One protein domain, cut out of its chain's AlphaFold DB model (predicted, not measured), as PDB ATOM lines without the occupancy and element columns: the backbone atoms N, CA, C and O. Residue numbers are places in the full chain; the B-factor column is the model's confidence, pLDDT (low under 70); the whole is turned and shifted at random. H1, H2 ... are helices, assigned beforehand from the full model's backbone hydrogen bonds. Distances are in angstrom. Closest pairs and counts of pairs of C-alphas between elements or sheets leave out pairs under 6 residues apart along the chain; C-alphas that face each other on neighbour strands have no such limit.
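AT A GLANCE: This is residues 12 to 52 and 62 to 73 of the 425 residues of an uncharacterized protein of Photorhabdus luminescens (UniProt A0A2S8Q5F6). There is little regular structure here: look for one long helix, H2, with a winding stretch, residues 16 to 33, leading from its first end to the small turn H1, and with residues 62 to 73 running back beside H2 after a cut. Residues 12 to 20 and 43 to 52 stick out at opposite ends. The 53 printed residues hold two named helices, H1 then H2, and no named strand; the class is all helix, with only 21 residues in named elements. The whole is only just loose, close to extended, with a radius of gyration of the C-alphas of 14.5 A, and spans 41 by 24 by 17 A.

HOW THE PARTS SIT: Start at H2, residues 34 to 50, where every O i to N i+4 pair is within hydrogen-bond range. H1, residues 12 to 15, is apart from it and too short for such a pair; its one O i to N i+3 pair is not within range.

IN THESE COORDINATES: Find C-alpha 34 at (-16.119, 8.179, 19.304); from there H2 runs 24.5 A to C-alpha 50 at (-21.764, 5.950, 43.082). H1 begins at C-alpha 12, (-19.435, 33.317, 24.483), and measures 5.5 A.

THE WHOLE: The C-alphas farthest apart, of Gln 19 and Ala 52, are 41.9 A apart. Residues 53 to 61 are not printed; C-alphas 52 and 62 are 13.7 A apart. H1 to H2 is a long link of 18 residues. No printed residue is under pLDDT 70.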
ATOM      1  N   LYS A  12     -20.789  32.975  24.950       83.00
ATOM      2  CA  LYS A  12     -19.435  33.317  24.483       83.00
ATOM      3  C   LYS A  12     -18.529  33.820  25.600       83.00
ATOM      4  O   LYS A  12     -17.372  33.431  25.660       83.00
ATOM      5  N   THR A  13     -19.044  34.644  26.512       83.75
ATOM      6  CA  THR A  13     -18.264  35.137  27.664       83.75
ATOM      7  C   THR A  13     -18.053  34.085  28.755       83.75
ATOM      8  O   THR A  13     -17.077  34.180  29.487       83.75
ATOM      9  N   LEU A  14     -18.952  33.100  28.876       86.88
ATOM     10  CA  LEU A  14     -18.876  32.044  29.893       86.88
ATOM     11  C   LEU A  14     -17.983  30.873  29.472       86.88
ATOM     12  O   LEU A  14     -17.280  30.321  30.310       86.88
ATOM     13  N   PHE A  15     -18.018  30.501  28.190       84.88
ATOM     14  CA  PHE A  15     -17.357  29.303  27.659       84.88
ATOM     15  C   PHE A  15     -16.282  29.608  26.608       84.88
ATOM     16  O   PHE A  15     -15.725  28.686  26.026       84.88
ATOM     17  N   ASN A  16     -15.975  30.890  26.373       83.69
ATOM     18  CA  ASN A  16     -14.983  31.343  25.392       83.69
ATOM     19  C   ASN A  16     -15.239  30.816  23.962       83.69
ATOM     20  O   ASN A  16     -14.306  30.485  23.239       83.69
ATOM     21  N   ASP A  17     -16.511  30.734  23.564       81.50
ATOM     22  CA  ASP A  17     -16.936  30.227  22.252       81.50
ATOM     23  C   ASP A  17     -16.482  31.165  21.111       81.50
ATOM     24  O   ASP A  17     -16.938  32.312  20.993       81.50
ATOM     25  N   ASN A  18     -15.568  30.667  20.274       79.50
ATOM     26  CA  ASN A  18     -15.047  31.320  19.076       79.50
ATOM     27  C   ASN A  18     -15.113  30.354  17.873       79.50
ATOM     28  O   ASN A  18     -15.196  29.139  18.024       79.50
ATOM     29  N   GLN A  19     -15.082  30.896  16.652       78.06
ATOM     30  CA  GLN A  19     -15.165  30.067  15.439       78.06
ATOM     31  C   GLN A  19     -13.921  29.192  15.226       78.06
ATOM     32  O   GLN A  19     -14.005  28.177  14.541       78.06
ATOM     33  N   ASP A  20     -12.795  29.565  15.839       78.06
ATOM     34  CA  ASP A  20     -11.538  28.814  15.778       78.06
ATOM     35  C   ASP A  20     -11.579  27.515  16.607       78.06
ATOM     36  O   ASP A  20     -10.716  26.659  16.436       78.06
ATOM     37  N   LEU A  21     -12.573  27.348  17.493       76.94
ATOM     38  CA  LEU A  21     -12.812  26.123  18.266       76.94
ATOM     39  C   LEU A  21     -13.671  25.091  17.516       76.94
ATOM     40  O   LEU A  21     -13.894  23.997  18.035       76.94
ATOM     41  N   TYR A  22     -14.166  25.401  16.313       85.44
ATOM     42  CA  TYR A  22     -14.889  24.422  15.503       85.44
ATOM     43  C   TYR A  22     -13.924  23.417  14.871       85.44
ATOM     44  O   TYR A  22     -12.958  23.784  14.204       85.44
ATOM     45  N   CYS A  23     -14.217  22.134  15.059       85.56
ATOM     46  CA  CYS A  23     -13.443  21.026  14.518       85.56
ATOM     47  C   CYS A  23     -14.138  20.395  13.300       85.56
ATOM     48  O   CYS A  23     -15.347  20.530  13.093       85.56
ATOM     49  N   PHE A  24     -13.361  19.702  12.466       87.31
ATOM     50  CA  PHE A  24     -13.910  18.876  11.393       87.31
ATOM     51  C   PHE A  24     -14.489  17.562  11.948       87.31
ATOM     52  O   PHE A  24     -13.980  17.044  12.947       87.31
ATOM     53  N   PRO A  25     -15.497  16.970  11.279       85.50
ATOM     54  CA  PRO A  25     -16.016  15.657  11.650       85.50
ATOM     55  C   PRO A  25     -14.910  14.595  11.695       85.50
ATOM     56  O   PRO A  25     -14.059  14.536  10.807       85.50
ATOM     57  N   GLY A  26     -14.948  13.740  12.717       83.19
ATOM     58  CA  GLY A  26     -13.976  12.659  12.907       83.19
ATOM     59  C   GLY A  26     -12.665  13.074  13.583       83.19
ATOM     60  O   GLY A  26     -11.822  12.210  13.824       83.19
ATOM     61  N   LEU A  27     -12.484  14.357  13.918       89.50
ATOM     62  CA  LEU A  27     -11.378  14.788  14.770       89.50
ATOM     63  C   LEU A  27     -11.637  14.454  16.253       89.50
ATOM     64  O   LEU A  27     -12.795  14.320  16.655       89.50
ATOM     65  N   PRO A  28     -10.581  14.329  17.081       89.62
ATOM     66  CA  PRO A  28     -10.703  14.033  18.512       89.62
ATOM     67  C   PRO A  28     -11.609  14.998  19.286       89.62
ATOM     68  O   PRO A  28     -12.272  14.588  20.235       89.62
ATOM     69  N   GLU A  29     -11.646  16.266  18.878       88.38
ATOM     70  CA  GLU A  29     -12.408  17.333  19.527       88.38
ATOM     71  C   GLU A  29     -13.896  17.337  19.131       88.38
ATOM     72  O   GLU A  29     -14.668  18.146  19.647       88.38
ATOM     73  N   ALA A  30     -14.314  16.473  18.197       90.50
ATOM     74  CA  ALA A  30     -15.703  16.376  17.762       90.50
ATOM     75  C   ALA A  30     -16.600  15.862  18.898       90.50
ATOM     76  O   ALA A  30     -16.395  14.774  19.441       90.50
ATOM     77  N   ASN A  31     -17.628  16.640  19.238       90.06
ATOM     78  CA  ASN A  31     -18.564  16.339  20.326       90.06
ATOM     79  C   ASN A  31     -19.558  15.209  20.002       90.06
ATOM     80  O   ASN A  31     -20.231  14.715  20.902       90.06
ATOM     81  N   ASP A  32     -19.643  14.797  18.740       90.88
ATOM     82  CA  ASP A  32     -20.429  13.668  18.236       90.88
ATOM     83  C   ASP A  32     -19.550  12.466  17.837       90.88
ATOM     84  O   ASP A  32     -20.037  11.478  17.281       90.88
ATOM     85  N   GLY A  33     -18.245  12.540  18.121       91.31
ATOM     86  CA  GLY A  33     -17.267  11.523  17.758       91.31
ATOM     87  C   GLY A  33     -17.130  10.372  18.768       91.31
ATOM     88  O   GLY A  33     -17.669  10.416  19.879       91.31
ATOM     89  N   PRO A  34     -16.335   9.336  18.432       93.25
ATOM     90  CA  PRO A  34     -16.119   8.179  19.304       93.25
ATOM     91  C   PRO A  34     -15.497   8.521  20.664       93.25
ATOM     92  O   PRO A  34     -15.825   7.876  21.657       93.25
ATOM     93  N   LEU A  35     -14.619   9.532  20.732       93.06
ATOM     94  CA  LEU A  35     -14.007   9.954  21.997       93.06
ATOM     95  C   LEU A  35     -15.025  10.642  22.910       93.06
ATOM     96  O   LEU A  35     -15.057  10.347  24.101       93.06
ATOM     97  N   ALA A  36     -15.897  11.492  22.358       93.19
ATOM     98  CA  ALA A  36     -16.990  12.098  23.114       93.19
ATOM     99  C   ALA A  36     -17.940  11.026  23.671       93.19
ATOM    100  O   ALA A  36     -18.292  11.063  24.849       93.19
ATOM    101  N   TYR A  37     -18.268  10.015  22.860       94.94
ATOM    102  CA  TYR A  37     -19.056   8.869  23.309       94.94
ATOM    103  C   TYR A  37     -18.358   8.053  24.411       94.94
ATOM    104  O   TYR A  37     -18.994   7.670  25.390       94.94
ATOM    105  N   LEU A  38     -17.047   7.810  24.296       95.19
ATOM    106  CA  LEU A  38     -16.268   7.111  25.325       95.19
ATOM    107  C   LEU A  38     -16.253   7.878  26.655       95.19
ATOM    108  O   LEU A  38     -16.390   7.261  27.712       95.19
ATOM    109  N   VAL A  39     -16.102   9.206  26.609       94.50
ATOM    110  CA  VAL A  39     -16.148  10.068  27.799       94.50
ATOM    111  C   VAL A  39     -17.518   9.999  28.463       94.50
ATOM    112  O   VAL A  39     -17.576   9.801  29.677       94.50
ATOM    113  N   ASP A  40     -18.604  10.095  27.690       95.44
ATOM    114  CA  ASP A  40     -19.963   9.956  28.227       95.44
ATOM    115  C   ASP A  40     -20.161   8.572  28.864       95.44
ATOM    116  O   ASP A  40     -20.523   8.480  30.033       95.44
ATOM    117  N   LEU A  41     -19.797   7.481  28.177       96.38
ATOM    118  CA  LEU A  41     -19.872   6.126  28.741       96.38
ATOM    119  C   LEU A  41     -19.079   5.967  30.043       96.38
ATOM    120  O   LEU A  41     -19.549   5.308  30.976       96.38
ATOM    121  N   TYR A  42     -17.876   6.537  30.114       94.94
ATOM    122  CA  TYR A  42     -17.055   6.496  31.319       94.94
ATOM    123  C   TYR A  42     -17.717   7.265  32.469       94.94
ATOM    124  O   TYR A  42     -17.798   6.745  33.583       94.94
ATOM    125  N   GLN A  43     -18.260   8.456  32.196       93.69
ATOM    126  CA  GLN A  43     -18.995   9.256  33.179       93.69
ATOM    127  C   GLN A  43     -20.260   8.543  33.664       93.69
ATOM    128  O   GLN A  43     -20.460   8.432  34.872       93.69
ATOM    129  N   GLN A  44     -21.065   7.981  32.756       94.38
ATOM    130  CA  GLN A  44     -22.244   7.183  33.112       94.38
ATOM    131  C   GLN A  44     -21.857   5.982  33.980       94.38
ATOM    132  O   GLN A  44     -22.498   5.710  34.991       94.38
ATOM    133  N   SER A  45     -20.774   5.283  33.625       91.88
ATOM    134  CA  SER A  45     -20.267   4.156  34.416       91.88
ATOM    135  C   SER A  45     -19.871   4.589  35.829       91.88
ATOM    136  O   SER A  45     -20.200   3.894  36.786       91.88
ATOM    137  N   CYS A  46     -19.215   5.744  35.972       90.19
ATOM    138  CA  CYS A  46     -18.867   6.299  37.279       90.19
ATOM    139  C   CYS A  46     -20.115   6.659  38.095       90.19
ATOM    140  O   CYS A  46     -20.173   6.314  39.269       90.19
ATOM    141  N   LEU A  47     -21.127   7.276  37.472       92.50
ATOM    142  CA  LEU A  47     -22.399   7.610  38.124       92.50
ATOM    143  C   LEU A  47     -23.122   6.356  38.635       92.50
ATOM    144  O   LEU A  47     -23.547   6.321  39.784       92.50
ATOM    145  N   PHE A  48     -23.203   5.291  37.829       89.50
ATOM    146  CA  PHE A  48     -23.781   4.018  38.281       89.50
ATOM    147  C   PHE A  48     -23.016   3.398  39.456       89.50
ATOM    148  O   PHE A  48     -23.603   2.718  40.297       89.50
ATOM    149  N   GLU A  49     -21.702   3.606  39.512       91.88
ATOM    150  CA  GLU A  49     -20.853   3.106  40.588       91.88
ATOM    151  C   GLU A  49     -20.967   3.926  41.890       91.88
ATOM    152  O   GLU A  49     -20.602   3.410  42.949       91.88
ATOM    153  N   GLU A  50     -21.514   5.150  41.867       88.88
ATOM    154  CA  GLU A  50     -21.764   5.950  43.082       88.88
ATOM    155  C   GLU A  50     -22.821   5.311  43.994       88.88
ATOM    156  O   GLU A  50     -22.645   5.294  45.216       88.88
ATOM    157  N   ASP A  51     -23.862   4.728  43.394       88.12
ATOM    158  CA  ASP A  51     -24.954   4.034  44.087       88.12
ATOM    159  C   ASP A  51     -24.624   2.567  44.422       88.12
ATOM    160  O   ASP A  51     -25.385   1.881  45.113       88.12
ATOM    161  N   ALA A  52     -23.491   2.054  43.936       86.25
ATOM    162  CA  ALA A  52     -23.084   0.677  44.167       86.25
ATOM    163  C   ALA A  52     -22.577   0.464  45.605       86.25
ATOM    164  O   ALA A  52     -21.873   1.295  46.187       86.25
ATOM    165  N   GLN A  62     -10.814  -0.084  39.700       86.81
ATOM    166  CA  GLN A  62     -10.131  -1.250  40.274       86.81
ATOM    167  C   GLN A  62      -9.894  -2.349  39.230       86.81
ATOM    168  O   GLN A  62      -8.895  -3.067  39.270       86.81
ATOM    169  N   ARG A  63     -10.832  -2.521  38.292       86.62
ATOM    170  CA  ARG A  63     -10.757  -3.559  37.255       86.62
ATOM    171  C   ARG A  63      -9.815  -3.171  36.114       86.62
ATOM    172  O   ARG A  63      -9.132  -4.061  35.599       86.62
ATOM    173  N   ARG A  64      -9.813  -1.895  35.722       89.44
ATOM    174  CA  ARG A  64      -9.116  -1.306  34.568       89.44
ATOM    175  C   ARG A  64      -8.586   0.103  34.903       89.44
ATOM    176  O   ARG A  64      -9.097   1.090  34.377       89.44
ATOM    177  N   PRO A  65      -7.560   0.205  35.771       88.81
ATOM    178  CA  PRO A  65      -6.946   1.489  36.144       88.81
ATOM    179  C   PRO A  65      -6.248   2.200  34.973       88.81
ATOM    180  O   PRO A  65      -5.848   3.355  35.086       88.81
ATOM    181  N   ASP A  66      -6.055   1.499  33.859       89.62
ATOM    182  CA  ASP A  66      -5.488   2.005  32.616       89.62
ATOM    183  C   ASP A  66      -6.463   2.892  31.825       89.62
ATOM    184  O   ASP A  66      -6.015   3.835  31.180       89.62
ATOM    185  N   ILE A  67      -7.783   2.659  31.917       91.88
ATOM    186  CA  ILE A  67      -8.791   3.437  31.166       91.88
ATOM    187  C   ILE A  67      -8.783   4.909  31.590       91.88
ATOM    188  O   ILE A  67      -8.838   5.788  30.740       91.88
ATOM    189  N   GLU A  68      -8.662   5.185  32.889       89.56
ATOM    190  CA  GLU A  68      -8.607   6.555  33.420       89.56
ATOM    191  C   GLU A  68      -7.358   7.320  32.948       89.56
ATOM    192  O   GLU A  68      -7.369   8.543  32.839       89.56
ATOM    193  N   LYS A  69      -6.273   6.597  32.646       90.44
ATOM    194  CA  LYS A  69      -4.992   7.164  32.204       90.44
ATOM    195  C   LYS A  69      -4.870   7.247  30.682       90.44
ATOM    196  O   LYS A  69      -3.846   7.723  30.191       90.44
ATOM    197  N   LEU A  70      -5.864   6.755  29.940       91.31
ATOM    198  CA  LEU A  70      -5.839   6.729  28.485       91.31
ATOM    199  C   LEU A  70      -5.900   8.158  27.935       91.31
ATOM    200  O   LEU A  70      -6.855   8.894  28.179       91.31
ATOM    201  N   LEU A  71      -4.887   8.538  27.158       93.62
ATOM    202  CA  LEU A  71      -4.862   9.832  26.489       93.62
ATOM    203  C   LEU A  71      -5.851   9.836  25.316       93.62
ATOM    204  O   LEU A  71      -5.771   8.999  24.420       93.62
ATOM    205  N   LEU A  72      -6.774  10.793  25.307       93.31
ATOM    206  CA  LEU A  72      -7.756  10.948  24.237       93.31
ATOM    207  C   LEU A  72      -7.166  11.831  23.130       93.31
ATOM    208  O   LEU A  72      -7.272  13.054  23.183       93.31
ATOM    209  N   ASP A  73      -6.509  11.211  22.150       92.19
ATOM    210  CA  ASP A  73      -5.872  11.902  21.028       92.19
ATOM    211  C   ASP A  73      -6.158  11.226  19.675       92.19
ATOM    212  O   ASP A  73      -6.781  10.164  19.578       92.19
TER     213      ASP A  73